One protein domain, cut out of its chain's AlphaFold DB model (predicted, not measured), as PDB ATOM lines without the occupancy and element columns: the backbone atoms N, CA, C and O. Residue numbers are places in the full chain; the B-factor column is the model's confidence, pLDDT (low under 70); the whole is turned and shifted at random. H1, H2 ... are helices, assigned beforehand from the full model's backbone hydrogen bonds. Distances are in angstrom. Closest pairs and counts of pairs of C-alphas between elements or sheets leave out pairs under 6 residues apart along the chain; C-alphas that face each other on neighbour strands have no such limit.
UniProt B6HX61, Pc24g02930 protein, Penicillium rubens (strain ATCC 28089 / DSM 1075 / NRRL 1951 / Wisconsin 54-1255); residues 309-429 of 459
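What this domain is: This is residues 309 to 429 of the 459 residues of the protein "Pc24g02930 protein" of Penicillium rubens (strain ATCC 28089 / DSM 1075 / NRRL 1951 / Wisconsin 54-1255) (UniProt B6HX61). Five helices, H1, H2, H4, H5 and H6, pack mostly crossed into a body, from which a long arm, residues 354 to 377, sticks out with H3 at its far end. The 121 printed residues are all helix by class, with six named helices, under half of the residues, and no named strand. The whole is loose, radius of gyration of the C-alphas 19.3 A, spanning 60 by 36 by 23 A.

How they stand to each other: H1 (309 to 316) only just touches H2 (332 to 346), with 3 pairs of C-alphas within 8 A, through residue 339 alone of H2; closest C-alphas Ile 313 and Ile 339, 6.8 A. H3 (365 to 373) touches no helix. H4 (384 to 390) touches residues 340 to 344 alone of H2, at a shallow tilt of 8 degrees, opposite ways; closest C-alphas Ile 385 and Lys 344, 6.9 A. H5 (404 to 414) and H6 (420 to 428) form a hairpin; closest C-alphas Trp 412 and Ala 423, 5.6 A. H6 touches H4, about perpendicular at 90 degrees; closest C-alphas Met 422 and Ile 385, 5.9 A. Every O i to N i+4 pair is within hydrogen-bond range in the helices but H3, 4 of 5.

Where its parts are: C-alpha 309 begins H1 at (213.984, 211.015, 109.453); C-alpha 428 ends H6 at (204.863, 206.828, 118.278). H2 is 21.1 A long.

The domain as a whole: The printed part has no cut. The links H1 to H2, H2 to H3 and H4 to H5 are long. Residues 349 to 382, 396 to 403 and 405 have pLDDT under 70.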
ATOM      1  N   ARG A 309     215.330 210.414 109.361       83.12
ATOM      2  CA  ARG A 309     213.984 211.015 109.453       83.12
ATOM      3  C   ARG A 309     213.446 211.029 110.884       83.12
ATOM      4  O   ARG A 309     212.951 212.054 111.336       83.12
ATOM      5  N   HIS A 310     213.591 209.919 111.606       81.75
ATOM      6  CA  HIS A 310     213.096 209.784 112.977       81.75
ATOM      7  C   HIS A 310     213.803 210.722 113.968       81.75
ATOM      8  O   HIS A 310     213.149 211.234 114.874       81.75
ATOM      9  N   ILE A 311     215.098 211.010 113.770       78.88
ATOM     10  CA  ILE A 311     215.843 211.988 114.582       78.88
ATOM     11  C   ILE A 311     215.298 213.394 114.331       78.88
ATOM     12  O   ILE A 311     215.040 214.139 115.273       78.88
ATOM     13  N   LEU A 312     215.083 213.746 113.060       82.94
ATOM     14  CA  LEU A 312     214.592 215.070 112.681       82.94
ATOM     15  C   LEU A 312     213.151 215.306 113.154       82.94
ATOM     16  O   LEU A 312     212.867 216.380 113.682       82.94
ATOM     17  N   ILE A 313     212.271 214.302 113.035       85.81
ATOM     18  CA  ILE A 313     210.906 214.343 113.591       85.81
ATOM     19  C   ILE A 313     210.967 214.589 115.096       85.81
ATOM     20  O   ILE A 313     210.335 215.519 115.587       85.81
ATOM     21  N   ALA A 314     211.779 213.822 115.827       82.81
ATOM     22  CA  ALA A 314     211.903 214.002 117.268       82.81
ATOM     23  C   ALA A 314     212.389 215.403 117.658       82.81
ATOM     24  O   ALA A 314     211.915 215.959 118.642       82.81
ATOM     25  N   SER A 315     213.289 216.011 116.880       81.00
ATOM     26  CA  SER A 315     213.714 217.394 117.115       81.00
ATOM     27  C   SER A 315     212.608 218.431 116.877       81.00
ATOM     28  O   SER A 315     212.646 219.490 117.499       81.00
ATOM     29  N   VAL A 316     211.636 218.152 116.001       87.94
ATOM     30  CA  VAL A 316     210.468 219.023 115.756       87.94
ATOM     31  C   VAL A 316     209.424 218.904 116.872       87.94
ATOM     32  O   VAL A 316     208.712 219.870 117.144       87.94
ATOM     33  N   LEU A 317     209.365 217.760 117.558       88.19
ATOM     34  CA  LEU A 317     208.432 217.503 118.662       88.19
ATOM     35  C   LEU A 317     208.728 218.304 119.942       88.19
ATOM     36  O   LEU A 317     207.934 218.238 120.878       88.19
ATOM     37  N   ASP A 318     209.837 219.044 120.018       86.62
ATOM     38  CA  ASP A 318     210.070 219.986 121.118       86.62
ATOM     39  C   ASP A 318     209.372 221.331 120.820       86.62
ATOM     40  O   ASP A 318     209.843 222.080 119.953       86.62
ATOM     41  N   PRO A 319     208.300 221.697 121.547       87.19
ATOM     42  CA  PRO A 319     207.501 222.899 121.282       87.19
ATOM     43  C   PRO A 319     208.261 224.220 121.499       87.19
ATOM     44  O   PRO A 319     207.830 225.274 121.023       87.19
ATOM     45  N   ARG A 320     209.408 224.202 122.191       84.62
ATOM     46  CA  ARG A 320     210.243 225.398 122.427       84.62
ATOM     47  C   ARG A 320     211.147 225.716 121.242       84.62
ATOM     48  O   ARG A 320     211.652 226.830 121.116       84.62
ATOM     49  N   ILE A 321     211.385 224.732 120.376       81.44
ATOM     50  CA  ILE A 321     212.334 224.841 119.265       81.44
ATOM     51  C   ILE A 321     211.614 224.645 117.935       81.44
ATOM     52  O   ILE A 321     211.792 225.455 117.023       81.44
ATOM     53  N   LYS A 322     210.807 223.586 117.824       87.50
ATOM     54  CA  LYS A 322     210.048 223.214 116.630       87.50
ATOM     55  C   LYS A 322     210.976 223.173 115.415       87.50
ATOM     56  O   LYS A 322     211.974 222.453 115.391       87.50
ATOM     57  N   THR A 323     210.699 224.009 114.425       87.88
ATOM     58  CA  THR A 323     211.459 224.113 113.181       87.88
ATOM     59  C   THR A 323     212.609 225.124 113.247       87.88
ATOM     60  O   THR A 323     213.460 225.110 112.360       87.88
ATOM     61  N   LYS A 324     212.717 225.960 114.297       85.88
ATOM     62  CA  LYS A 324     213.691 227.075 114.364       85.88
ATOM     63  C   LYS A 324     215.128 226.642 114.089       85.88
ATOM     64  O   LYS A 324     215.853 227.327 113.380       85.88
ATOM     65  N   TRP A 325     215.553 225.510 114.647       81.56
ATOM     66  CA  TRP A 325     216.920 225.027 114.448       81.56
ATOM     67  C   TRP A 325     217.129 224.441 113.043       81.56
ATOM     68  O   TRP A 325     218.210 224.601 112.485       81.56
ATOM     69  N   LEU A 326     216.112 223.800 112.455       83.69
ATOM     70  CA  LEU A 326     216.185 223.256 111.095       83.69
ATOM     71  C   LEU A 326     216.386 224.378 110.081       83.69
ATOM     72  O   LEU A 326     217.206 224.226 109.185       83.69
ATOM     73  N   LYS A 327     215.748 225.534 110.291       88.12
ATOM     74  CA  LYS A 327     215.928 226.739 109.466       88.12
ATOM     75  C   LYS A 327     217.358 227.293 109.461       88.12
ATOM     76  O   LYS A 327     217.714 228.048 108.570       88.12
ATOM     77  N   THR A 328     218.207 226.891 110.413       84.19
ATOM     78  CA  THR A 328     219.643 227.245 110.417       84.19
ATOM     79  C   THR A 328     220.486 226.368 109.480       84.19
ATOM     80  O   THR A 328     221.701 226.564 109.367       84.19
ATOM     81  N   LEU A 329     219.887 225.342 108.866       81.94
ATOM     82  CA  LEU A 329     220.537 224.469 107.893       81.94
ATOM     83  C   LEU A 329     220.353 225.031 106.471       81.94
ATOM     84  O   LEU A 329     219.278 225.548 106.176       81.94
ATOM     85  N   PRO A 330     221.336 224.854 105.564       83.56
ATOM     86  CA  PRO A 330     221.233 225.337 104.180       83.56
ATOM     87  C   PRO A 330     220.001 224.825 103.414       83.56
ATOM     88  O   PRO A 330     219.475 225.507 102.545       83.56
ATOM     89  N   ASP A 331     219.534 223.619 103.736       85.94
ATOM     90  CA  ASP A 331     218.363 222.956 103.155       85.94
ATOM     91  C   ASP A 331     217.216 222.786 104.169       85.94
ATOM     92  O   ASP A 331     216.367 221.909 104.015       85.94
ATOM     93  N   GLY A 332     217.199 223.624 105.210       86.31
ATOM     94  CA  GLY A 332     216.284 223.538 106.346       86.31
ATOM     95  C   GLY A 332     214.805 223.510 105.977       86.31
ATOM     96  O   GLY A 332     214.095 222.607 106.414       86.31
ATOM     97  N   GLU A 333     214.352 224.452 105.147       91.94
ATOM     98  CA  GLU A 333     212.938 224.545 104.740       91.94
ATOM     99  C   GLU A 333     212.495 223.293 103.964       91.94
ATOM    100  O   GLU A 333     211.508 222.661 104.324       91.94
ATOM    101  N   LYS A 334     213.317 222.801 103.026       89.44
ATOM    102  CA  LYS A 334     213.036 221.549 102.295       89.44
ATOM    103  C   LYS A 334     212.912 220.337 103.226       89.44
ATOM    104  O   LYS A 334     212.158 219.409 102.942       89.44
ATOM    105  N   ILE A 335     213.696 220.296 104.306       87.38
ATOM    106  CA  ILE A 335     213.604 219.234 105.316       87.38
ATOM    107  C   ILE A 335     212.289 219.356 106.091       87.38
ATOM    108  O   ILE A 335     211.628 218.343 106.316       87.38
ATOM    109  N   ILE A 336     211.915 220.574 106.490       90.62
ATOM    110  CA  ILE A 336     210.673 220.857 107.217       90.62
ATOM    111  C   ILE A 336     209.461 220.430 106.384       90.62
ATOM    112  O   ILE A 336     208.621 219.697 106.905       90.62
ATOM    113  N   ASP A 337     209.415 220.798 105.102       90.50
ATOM    114  CA  ASP A 337     208.317 220.452 104.191       90.50
ATOM    115  C   ASP A 337     208.159 218.936 104.054       90.50
ATOM    116  O   ASP A 337     207.077 218.392 104.268       90.50
ATOM    117  N   ARG A 338     209.267 218.218 103.830       88.88
ATOM    118  CA  ARG A 338     209.265 216.747 103.747       88.88
ATOM    119  C   ARG A 338     208.771 216.081 105.027       88.88
ATOM    120  O   ARG A 338     208.099 215.051 104.961       88.88
ATOM    121  N   ILE A 339     209.137 216.615 106.197       89.00
ATOM    122  CA  ILE A 339     208.642 216.102 107.480       89.00
ATOM    123  C   ILE A 339     207.140 216.361 107.585       89.00
ATOM    124  O   ILE A 339     206.397 215.436 107.902       89.00
ATOM    125  N   ARG A 340     206.695 217.587 107.292       91.38
ATOM    126  CA  ARG A 340     205.286 217.991 107.356       91.38
ATOM    127  C   ARG A 340     204.415 217.106 106.456       91.38
ATOM    128  O   ARG A 340     203.435 216.536 106.930       91.38
ATOM    129  N   GLU A 341     204.811 216.910 105.199       87.81
ATOM    130  CA  GLU A 341     204.131 216.028 104.237       87.81
ATOM    131  C   GLU A 341     204.085 214.571 104.709       87.81
ATOM    132  O   GLU A 341     203.044 213.913 104.629       87.81
ATOM    133  N   PHE A 342     205.202 214.057 105.232       86.94
ATOM    134  CA  PHE A 342     205.265 212.696 105.756       86.94
ATOM    135  C   PHE A 342     204.307 212.498 106.934       86.94
ATOM    136  O   PHE A 342     203.567 211.515 106.948       86.94
ATOM    137  N   LEU A 343     204.300 213.422 107.901       87.62
ATOM    138  CA  LEU A 343     203.422 213.340 109.069       87.62
ATOM    139  C   LEU A 343     201.952 213.403 108.652       87.62
ATOM    140  O   LEU A 343     201.166 212.575 109.103       87.62
ATOM    141  N   LYS A 344     201.600 214.301 107.725       87.31
ATOM    142  CA  LYS A 344     200.248 214.378 107.155       87.31
ATOM    143  C   LYS A 344     199.811 213.071 106.509       87.31
ATOM    144  O   LYS A 344     198.686 212.641 106.723       87.31
ATOM    145  N   LYS A 345     200.691 212.425 105.742       84.56
ATOM    146  CA  LYS A 345     200.388 211.145 105.090       84.56
ATOM    147  C   LYS A 345     200.273 209.988 106.088       84.56
ATOM    148  O   LYS A 345     199.457 209.098 105.887       84.56
ATOM    149  N   ALA A 346     201.119 209.967 107.117       81.50
ATOM    150  CA  ALA A 346     201.202 208.859 108.067       81.50
ATOM    151  C   ALA A 346     200.157 208.932 109.194       81.50
ATOM    152  O   ALA A 346     199.756 207.893 109.705       81.50
ATOM    153  N   TYR A 347     199.720 210.138 109.567       83.12
ATOM    154  CA  TYR A 347     198.812 210.386 110.692       83.12
ATOM    155  C   TYR A 347     197.528 211.112 110.266       83.12
ATOM    156  O   TYR A 347     196.855 211.695 111.110       83.12
ATOM    157  N   SER A 348     197.177 211.100 108.972       71.19
ATOM    158  CA  SER A 348     195.937 211.713 108.482       71.19
ATOM    159  C   SER A 348     194.737 211.181 109.258       71.19
ATOM    160  O   SER A 348     194.522 209.967 109.308       71.19
ATOM    161  N   THR A 349     193.939 212.086 109.813       58.88
ATOM    162  CA  THR A 349     192.674 211.765 110.464       58.88
ATOM    163  C   THR A 349     191.805 210.978 109.491       58.88
ATOM    164  O   THR A 349     191.447 211.470 108.416       58.88
ATOM    165  N   THR A 350     191.425 209.753 109.859       46.59
ATOM    166  CA  THR A 350     190.233 209.141 109.278       46.59
ATOM    167  C   THR A 350     189.116 210.148 109.511       46.59
ATOM    168  O   THR A 350     188.851 210.504 110.660       46.59
ATOM    169  N   LYS A 351     188.520 210.675 108.437       43.31
ATOM    170  CA  LYS A 351     187.302 211.481 108.521       43.31
ATOM    171  C   LYS A 351     186.240 210.592 109.160       43.31
ATOM    172  O   LYS A 351     185.555 209.863 108.451       43.31
ATOM    173  N   GLN A 352     186.150 210.575 110.485       32.97
ATOM    174  CA  GLN A 352     184.973 210.027 111.119       32.97
ATOM    175  C   GLN A 352     183.862 211.034 110.833       32.97
ATOM    176  O   GLN A 352     184.002 212.197 111.226       32.97
ATOM    177  N   PRO A 353     182.791 210.657 110.112       33.88
ATOM    178  CA  PRO A 353     181.568 211.428 110.223       33.88
ATOM    179  C   PRO A 353     181.250 211.493 111.715       33.88
ATOM    180  O   PRO A 353     181.406 210.494 112.421       33.88
ATOM    181  N   VAL A 354     180.869 212.669 112.207       34.91
ATOM    182  CA  VAL A 354     180.333 212.799 113.558       34.91
ATOM    183  C   VAL A 354     179.078 211.929 113.598       34.91
ATOM    184  O   VAL A 354     177.999 212.349 113.200       34.91
ATOM    185  N   SER A 355     179.235 210.669 113.997       38.22
ATOM    186  CA  SER A 355     178.131 209.815 114.385       38.22
ATOM    187  C   SER A 355     177.664 210.378 115.712       38.22
ATOM    188  O   SER A 355     178.209 210.033 116.763       38.22
ATOM    189  N   ILE A 356     176.678 211.271 115.665       35.66
ATOM    190  CA  ILE A 356     175.851 211.553 116.830       35.66
ATOM    191  C   ILE A 356     175.191 210.215 117.162       35.66
ATOM    192  O   ILE A 356     174.226 209.804 116.522       35.66
ATOM    193  N   ALA A 357     175.775 209.471 118.102       34.72
ATOM    194  CA  ALA A 357     175.074 208.358 118.711       34.72
ATOM    195  C   ALA A 357     173.789 208.951 119.309       34.72
ATOM    196  O   ALA A 357     173.894 209.924 120.064       34.72
ATOM    197  N   PRO A 358     172.594 208.438 118.973       35.62
ATOM    198  CA  PRO A 358     171.374 208.935 119.579       35.62
ATOM    199  C   PRO A 358     171.446 208.583 121.064       35.62
ATOM    200  O   PRO A 358     171.303 207.422 121.451       35.62
ATOM    201  N   SER A 359     171.738 209.576 121.904       38.19
ATOM    202  CA  SER A 359     171.596 209.407 123.341       38.19
ATOM    203  C   SER A 359     170.114 209.171 123.605       38.19
ATOM    204  O   SER A 359     169.242 209.867 123.090       38.19
ATOM    205  N   THR A 360     169.810 208.124 124.360       41.38
ATOM    206  CA  THR A 360     168.451 207.621 124.587       41.38
ATOM    207  C   THR A 360     167.657 208.493 125.569       41.38
ATOM    208  O   THR A 360     166.837 207.992 126.328       41.38
ATOM    209  N   ASN A 361     167.888 209.806 125.560       46.31
ATOM    210  CA  ASN A 361     167.173 210.773 126.377       46.31
ATOM    211  C   ASN A 361     166.358 211.686 125.462       46.31
ATOM    212  O   ASN A 361     166.895 212.273 124.526       46.31
ATOM    213  N   TRP A 362     165.058 211.783 125.744       41.22
ATOM    214  CA  TRP A 362     164.099 212.679 125.096       41.22
ATOM    215  C   TRP A 362     164.726 214.055 124.803       41.22
ATOM    216  O   TRP A 362     164.934 214.859 125.710       41.22
ATOM    217  N   MET A 363     165.038 214.327 123.534       46.47
ATOM    218  CA  MET A 363     165.450 215.658 123.088       46.47
ATOM    219  C   MET A 363     164.222 216.574 123.040       46.47
ATOM    220  O   MET A 363     163.172 216.188 122.518       46.47
ATOM    221  N   SER A 364     164.343 217.784 123.593       62.31
ATOM    222  CA  SER A 364     163.267 218.780 123.606       62.31
ATOM    223  C   SER A 364     162.906 219.258 122.194       62.31
ATOM    224  O   SER A 364     163.702 219.166 121.254       62.31
ATOM    225  N   PHE A 365     161.689 219.789 122.041       59.06
ATOM    226  CA  PHE A 365     161.208 220.342 120.771       59.06
ATOM    227  C   PHE A 365     162.113 221.474 120.255       59.06
ATOM    228  O   PHE A 365     162.420 221.489 119.063       59.06
ATOM    229  N   GLU A 366     162.622 222.351 121.137       59.00
ATOM    230  CA  GLU A 366     163.592 223.384 120.743       59.00
ATOM    231  C   GLU A 366     164.854 222.800 120.100       59.00
ATOM    232  O   GLU A 366     165.329 223.340 119.104       59.00
ATOM    233  N   TYR A 367     165.392 221.694 120.624       61.34
ATOM    234  CA  TYR A 367     166.638 221.123 120.107       61.34
ATOM    235  C   TYR A 367     166.467 220.603 118.673       61.34
ATOM    236  O   TYR A 367     167.273 220.905 117.797       61.34
ATOM    237  N   ARG A 368     165.356 219.904 118.408       63.47
ATOM    238  CA  ARG A 368     165.017 219.397 117.066       63.47
ATOM    239  C   ARG A 368     164.770 220.519 116.057       63.47
ATOM    240  O   ARG A 368     165.075 220.362 114.879       63.47
ATOM    241  N   PHE A 369     164.201 221.634 116.510       60.72
ATOM    242  CA  PHE A 369     163.944 222.794 115.661       60.72
ATOM    243  C   PHE A 369     165.238 223.548 115.320       60.72
ATOM    244  O   PHE A 369     165.423 223.968 114.181       60.72
ATOM    245  N   LEU A 370     166.164 223.667 116.278       60.03
ATOM    246  CA  LEU A 370     167.467 224.305 116.067       60.03
ATOM    247  C   LEU A 370     168.377 223.485 115.142       60.03
ATOM    248  O   LEU A 370     169.040 224.061 114.283       60.03
ATOM    249  N   GLU A 371     168.372 222.156 115.264       55.12
ATOM    250  CA  GLU A 371     169.182 221.262 114.423       55.12
ATOM    251  C   GLU A 371     168.746 221.294 112.944       55.12
ATOM    252  O   GLU A 371     169.586 221.261 112.051       55.12
ATOM    253  N   ALA A 372     167.446 221.457 112.671       58.09
ATOM    254  CA  ALA A 372     166.909 221.567 111.310       58.09
ATOM    255  C   ALA A 372     167.249 222.896 110.602       58.09
ATOM    256  O   ALA A 372     167.138 222.985 109.379       58.09
ATOM    257  N   ILE A 373     167.633 223.931 111.359       55.44
ATOM    258  CA  ILE A 373     167.920 225.282 110.845       55.44
ATOM    259  C   ILE A 373     169.431 225.548 110.781       55.44
ATOM    260  O   ILE A 373     169.874 226.407 110.016       55.44
ATOM    261  N   GLN A 374     170.245 224.813 111.544       49.97
ATOM    262  CA  GLN A 374     171.696 224.943 111.470       49.97
ATOM    263  C   GLN A 374     172.229 224.245 110.209       49.97
ATOM    264  O   GLN A 374     172.079 223.031 110.068       49.97
ATOM    265  N   PRO A 375     172.872 224.969 109.274       41.03
ATOM    266  CA  PRO A 375     173.511 224.324 108.139       41.03
ATOM    267  C   PRO A 375     174.616 223.405 108.656       41.03
ATOM    268  O   PRO A 375     175.458 223.832 109.447       41.03
ATOM    269  N   THR A 376     174.630 222.158 108.182       43.62
ATOM    270  CA  THR A 376     175.708 221.188 108.390       43.62
ATOM    271  C   THR A 376     177.024 221.773 107.862       43.62
ATOM    272  O   THR A 376     177.406 221.575 106.707       43.62
ATOM    273  N   GLN A 377     177.715 222.567 108.676       39.03
ATOM    274  CA  GLN A 377     179.010 223.129 108.330       39.03
ATOM    275  C   GLN A 377     180.052 222.022 108.452       39.03
ATOM    276  O   GLN A 377     180.517 221.685 109.541       39.03
ATOM    277  N   TYR A 378     180.456 221.470 107.309       40.22
ATOM    278  CA  TYR A 378     181.714 220.744 107.200       40.22
ATOM    279  C   TYR A 378     182.862 221.742 107.391       40.22
ATOM    280  O   TYR A 378     183.442 222.233 106.425       40.22
ATOM    281  N   TYR A 379     183.193 222.068 108.639       39.59
ATOM    282  CA  TYR A 379     184.488 222.663 108.933       39.59
ATOM    283  C   TYR A 379     185.546 221.640 108.521       39.59
ATOM    284  O   TYR A 379     185.675 220.575 109.130       39.59
ATOM    285  N   VAL A 380     186.308 221.946 107.470       45.19
ATOM    286  CA  VAL A 380     187.609 221.310 107.276       45.19
ATOM    287  C   VAL A 380     188.446 221.799 108.447       45.19
ATOM    288  O   VAL A 380     188.994 222.897 108.399       45.19
ATOM    289  N   ALA A 381     188.447 221.038 109.541       57.69
ATOM    290  CA  ALA A 381     189.327 221.307 110.660       57.69
ATOM    291  C   ALA A 381     190.748 221.389 110.093       57.69
ATOM    292  O   ALA A 381     191.213 220.449 109.440       57.69
ATOM    293  N   GLU A 382     191.389 222.544 110.264       66.81
ATOM    294  CA  GLU A 382     192.802 222.726 109.961       66.81
ATOM    295  C   GLU A 382     193.571 221.543 110.558       66.81
ATOM    296  O   GLU A 382     193.318 221.149 111.702       66.81
ATOM    297  N   SER A 383     194.453 220.917 109.770       84.00
ATOM    298  CA  SER A 383     195.234 219.786 110.268       84.00
ATOM    299  C   SER A 383     196.000 220.251 111.502       84.00
ATOM    300  O   SER A 383     196.752 221.220 111.433       84.00
ATOM    301  N   ASP A 384     195.848 219.558 112.628       90.06
ATOM    302  CA  ASP A 384     196.563 219.896 113.861       90.06
ATOM    303  C   ASP A 384     198.092 219.837 113.675       90.06
ATOM    304  O   ASP A 384     198.838 220.521 114.375       90.06
ATOM    305  N   ILE A 385     198.553 219.072 112.681       90.94
ATOM    306  CA  ILE A 385     199.933 219.076 112.195       90.94
ATOM    307  C   ILE A 385     200.295 220.451 111.620       90.94
ATOM    308  O   ILE A 385     201.300 221.016 112.038       90.94
ATOM    309  N   ASP A 386     199.504 221.020 110.704       91.69
ATOM    310  CA  ASP A 386     199.773 222.368 110.171       91.69
ATOM    311  C   ASP A 386     199.724 223.407 111.286       91.69
ATOM    312  O   ASP A 386     200.693 224.141 111.485       91.69
ATOM    313  N   LYS A 387     198.667 223.356 112.104       91.31
ATOM    314  CA  LYS A 387     198.509 224.230 113.264       91.31
ATOM    315  C   LYS A 387     199.744 224.186 114.165       91.31
ATOM    316  O   LYS A 387     200.277 225.233 114.544       91.31
ATOM    317  N   TYR A 388     200.248 222.993 114.496       92.50
ATOM    318  CA  TYR A 388     201.469 222.865 115.286       92.50
ATOM    319  C   TYR A 388     202.663 223.469 114.556       92.50
ATOM    320  O   TYR A 388     203.421 224.193 115.181       92.50
ATOM    321  N   PHE A 389     202.876 223.212 113.270       92.31
ATOM    322  CA  PHE A 389     204.047 223.753 112.576       92.31
ATOM    323  C   PHE A 389     204.028 225.284 112.464       92.31
ATOM    324  O   PHE A 389     205.098 225.896 112.537       92.31
ATOM    325  N   ASP A 390     202.844 225.878 112.339       90.75
ATOM    326  CA  ASP A 390     202.674 227.302 112.047       90.75
ATOM    327  C   ASP A 390     202.512 228.154 113.321       90.75
ATOM    328  O   ASP A 390     202.835 229.344 113.330       90.75
ATOM    329  N   THR A 391     202.137 227.541 114.450       89.56
ATOM    330  CA  THR A 391     202.126 228.219 115.757       89.56
ATOM    331  C   THR A 391     203.554 228.623 116.178       89.56
ATOM    332  O   THR A 391     204.510 227.871 115.948       89.56
ATOM    333  N   PRO A 392     203.757 229.758 116.870       87.25
ATOM    334  CA  PRO A 392     205.059 230.116 117.428       87.25
ATOM    335  C   PRO A 392     205.628 229.068 118.401       87.25
ATOM    336  O   PRO A 392     204.937 228.176 118.895       87.25
ATOM    337  N   THR A 393     206.928 229.164 118.686       87.50
ATOM    338  CA  THR A 393     207.537 228.395 119.782       87.50
ATOM    339  C   THR A 393     207.092 228.942 121.125       87.50
ATOM    340  O   THR A 393     207.001 230.160 121.279       87.50
ATOM    341  N   ILE A 394     206.944 228.074 122.115       85.25
ATOM    342  CA  ILE A 394     206.617 228.507 123.476       85.25
ATOM    343  C   ILE A 394     207.858 229.008 124.225       85.25
ATOM    344  O   ILE A 394     208.962 228.490 124.044       85.25
ATOM    345  N   SER A 395     207.653 230.003 125.089       70.31
ATOM    346  CA  SER A 395     208.688 230.565 125.973       70.31
ATOM    347  C   SER A 395     208.678 229.943 127.377       70.31
ATOM    348  O   SER A 395     209.592 230.184 128.159       70.31
ATOM    349  N   THR A 396     207.641 229.173 127.724       56.78
ATOM    350  CA  THR A 396     207.372 228.707 129.090       56.78
ATOM    351  C   THR A 396     208.130 227.430 129.472       56.78
ATOM    352  O   THR A 396     208.191 226.464 128.712       56.78
ATOM    353  N   GLY A 397     208.632 227.421 130.716       51.66
ATOM    354  CA  GLY A 397     208.717 226.216 131.547       51.66
ATOM    355  C   GLY A 397     209.996 225.389 131.456       51.66
ATOM    356  O   GLY A 397     209.917 224.175 131.335       51.66
ATOM    357  N   CYS A 398     211.180 225.998 131.548       46.97
ATOM    358  CA  CYS A 398     212.355 225.229 131.961       46.97
ATOM    359  C   CYS A 398     212.399 225.236 133.491       46.97
ATOM    360  O   CYS A 398     213.172 225.987 134.080       46.97
ATOM    361  N   ASP A 399     211.537 224.448 134.137       52.75
ATOM    362  CA  ASP A 399     211.830 224.082 135.518       52.75
ATOM    363  C   ASP A 399     213.174 223.349 135.486       52.75
ATOM    364  O   ASP A 399     213.303 222.288 134.875       52.75
ATOM    365  N   ILE A 400     214.206 223.972 136.054       52.66
ATOM    366  CA  ILE A 400     215.581 223.461 136.033       52.66
ATOM    367  C   ILE A 400     215.649 222.112 136.770       52.66
ATOM    368  O   ILE A 400     216.542 221.309 136.499       52.66
ATOM    369  N   SER A 401     214.685 221.842 137.660       54.69
ATOM    370  CA  SER A 401     214.561 220.568 138.364       54.69
ATOM    371  C   SER A 401     213.968 219.447 137.500       54.69
ATOM    372  O   SER A 401     214.246 218.275 137.757       54.69
ATOM    373  N   GLN A 402     213.213 219.773 136.444       61.41
ATOM    374  CA  GLN A 402     212.569 218.782 135.585       61.41
ATOM    375  C   GLN A 402     213.468 218.375 134.412       61.41
ATOM    376  O   GLN A 402     214.068 219.198 133.714       61.41
ATOM    377  N   SER A 403     213.537 217.071 134.131       68.06
ATOM    378  CA  SER A 403     214.289 216.596 132.970       68.06
ATOM    379  C   SER A 403     213.642 217.073 131.656       68.06
ATOM    380  O   SER A 403     212.424 217.043 131.495       68.06
ATOM    381  N   GLN A 404     214.455 217.460 130.666       71.31
ATOM    382  CA  GLN A 404     213.984 217.926 129.343       71.31
ATOM    383  C   GLN A 404     213.011 216.941 128.673       71.31
ATOM    384  O   GLN A 404     212.024 217.316 128.045       71.31
ATOM    385  N   SER A 405     213.302 215.654 128.835       69.81
ATOM    386  CA  SER A 405     212.494 214.539 128.357       69.81
ATOM    387  C   SER A 405     211.109 214.500 128.999       69.81
ATOM    388  O   SER A 405     210.132 214.183 128.327       69.81
ATOM    389  N   GLU A 406     211.021 214.819 130.283       77.12
ATOM    390  CA  GLU A 406     209.777 214.827 131.037       77.12
ATOM    391  C   GLU A 406     208.919 216.045 130.707       77.12
ATOM    392  O   GLU A 406     207.720 215.881 130.492       77.12
ATOM    393  N   PHE A 407     209.541 217.217 130.536       81.62
ATOM    394  CA  PHE A 407     208.865 218.414 130.040       81.62
ATOM    395  C   PHE A 407     208.121 218.140 128.726       81.62
ATOM    396  O   PHE A 407     206.924 218.396 128.632       81.62
ATOM    397  N   ILE A 408     208.800 217.565 127.723       82.12
ATOM    398  CA  ILE A 408     208.189 217.303 126.410       82.12
ATOM    399  C   ILE A 408     207.000 216.346 126.534       82.12
ATOM    400  O   ILE A 408     205.952 216.599 125.944       82.12
ATOM    401  N   ARG A 409     207.122 215.271 127.325       83.88
ATOM    402  CA  ARG A 409     206.007 214.332 127.546       83.88
ATOM    403  C   ARG A 409     204.826 215.009 128.219       83.88
ATOM    404  O   ARG A 409     203.698 214.829 127.776       83.88
ATOM    405  N   ASN A 410     205.080 215.780 129.273       85.75
ATOM    406  CA  ASN A 410     204.033 216.468 130.017       85.75
ATOM    407  C   ASN A 410     203.344 217.523 129.152       85.75
ATOM    408  O   ASN A 410     202.124 217.646 129.205       85.75
ATOM    409  N   TRP A 411     204.102 218.213 128.296       87.88
ATOM    410  CA  TRP A 411     203.543 219.145 127.328       87.88
ATOM    411  C   TRP A 411     202.628 218.431 126.328       87.88
ATOM    412  O   TRP A 411     201.476 218.829 126.177       87.88
ATOM    413  N   TRP A 412     203.075 217.335 125.706       89.50
ATOM    414  CA  TRP A 412     202.222 216.578 124.781       89.50
ATOM    415  C   TRP A 412     201.005 215.958 125.468       89.50
ATOM    416  O   TRP A 412     199.925 215.958 124.888       89.50
ATOM    417  N   LYS A 413     201.142 215.508 126.720       88.88
ATOM    418  CA  LYS A 413     200.021 215.024 127.535       88.88
ATOM    419  C   LYS A 413     198.990 216.124 127.797       88.88
ATOM    420  O   LYS A 413     197.797 215.873 127.674       88.88
ATOM    421  N   ALA A 414     199.440 217.332 128.134       88.38
ATOM    422  CA  ALA A 414     198.562 218.469 128.405       88.38
ATOM    423  C   ALA A 414     197.877 219.013 127.139       88.38
ATOM    424  O   ALA A 414     196.753 219.495 127.218       88.38
ATOM    425  N   ASN A 415     198.525 218.904 125.974       89.50
ATOM    426  CA  ASN A 415     198.031 219.466 124.713       89.50
ATOM    427  C   ASN A 415     197.478 218.401 123.743       89.50
ATOM    428  O   ASN A 415     197.244 218.692 122.571       89.50
ATOM    429  N   MET A 416     197.244 217.166 124.205       85.69
ATOM    430  CA  MET A 416     196.820 216.055 123.338       85.69
ATOM    431  C   MET A 416     195.445 216.257 122.687       85.69
ATOM    432  O   MET A 416     195.181 215.678 121.640       85.69
ATOM    433  N   LEU A 417     194.566 217.051 123.307       85.25
ATOM    434  CA  LEU A 417     193.248 217.370 122.750       85.25
ATOM    435  C   LEU A 417     193.346 218.418 121.638       85.25
ATOM    436  O   LEU A 417     192.601 218.355 120.668       85.25
ATOM    437  N   GLU A 418     194.274 219.366 121.775       87.25
ATOM    438  CA  GLU A 418     194.495 220.422 120.788       87.25
ATOM    439  C   GLU A 418     195.280 219.914 119.573       87.25
ATOM    440  O   GLU A 418     195.007 220.325 118.445       87.25
ATOM    441  N   TYR A 419     196.237 219.014 119.807       89.94
ATOM    442  CA  TYR A 419     197.131 218.471 118.789       89.94
ATOM    443  C   TYR A 419     197.075 216.942 118.759       89.94
ATOM    444  O   TYR A 419     198.056 216.274 119.080       89.94
ATOM    445  N   SER A 420     195.918 216.367 118.434       89.19
ATOM    446  CA  SER A 420     195.666 214.924 118.549       89.19
ATOM    447  C   SER A 420     196.566 214.051 117.664       89.19
ATOM    448  O   SER A 420     197.124 213.062 118.151       89.19
ATOM    449  N   CYS A 421     196.781 214.414 116.396       89.56
ATOM    450  CA  CYS A 421     197.677 213.678 115.507       89.56
ATOM    451  C   CYS A 421     199.129 213.890 115.928       89.56
ATOM    452  O   CYS A 421     199.879 212.924 116.041       89.56
ATOM    453  N   MET A 422     199.545 215.121 116.226       90.50
ATOM    454  CA  MET A 422     200.921 215.385 116.661       90.50
ATOM    455  C   MET A 422     201.253 214.761 118.028       90.50
ATOM    456  O   MET A 422     202.368 214.278 118.231       90.50
ATOM    457  N   ALA A 423     200.286 214.674 118.940       89.50
ATOM    458  CA  ALA A 423     200.400 213.924 120.187       89.50
ATOM    459  C   ALA A 423     200.576 212.425 119.914       89.50
ATOM    460  O   ALA A 423     201.383 211.769 120.578       89.50
ATOM    461  N   LYS A 424     199.902 211.888 118.887       87.81
ATOM    462  CA  LYS A 424     200.147 210.524 118.406       87.81
ATOM    463  C   LYS A 424     201.557 210.365 117.836       87.81
ATOM    464  O   LYS A 424     202.214 209.387 118.179       87.81
ATOM    465  N   VAL A 425     202.059 211.329 117.058       89.00
ATOM    466  CA  VAL A 425     203.459 211.344 116.584       89.00
ATOM    467  C   VAL A 425     204.427 211.314 117.770       89.00
ATOM    468  O   VAL A 425     205.392 210.553 117.753       89.00
ATOM    469  N   ALA A 426     204.164 212.098 118.819       87.69
ATOM    470  CA  ALA A 426     204.985 212.133 120.028       87.69
ATOM    471  C   ALA A 426     204.986 210.811 120.812       87.69
ATOM    472  O   ALA A 426     206.025 210.422 121.349       87.69
ATOM    473  N   GLN A 427     203.853 210.105 120.850       84.88
ATOM    474  CA  GLN A 427     203.776 208.752 121.407       84.88
ATOM    475  C   GLN A 427     204.532 207.741 120.541       84.88
ATOM    476  O   GLN A 427     205.243 206.893 121.078       84.88
ATOM    477  N   ASP A 428     204.373 207.835 119.217       83.25
ATOM    478  CA  ASP A 428     204.863 206.828 118.278       83.25
ATOM    479  C   ASP A 428     206.366 206.944 117.990       83.25
ATOM    480  O   ASP A 428     207.013 205.949 117.648       83.25
ATOM    481  N   HIS A 429     206.921 208.145 118.167       76.44
ATOM    482  CA  HIS A 429     208.348 208.444 118.180       76.44
ATOM    483  C   HIS A 429     208.800 208.703 119.624       76.44
ATOM    484  O   HIS A 429     209.206 209.831 119.940       76.44
TER     485      HIS A 429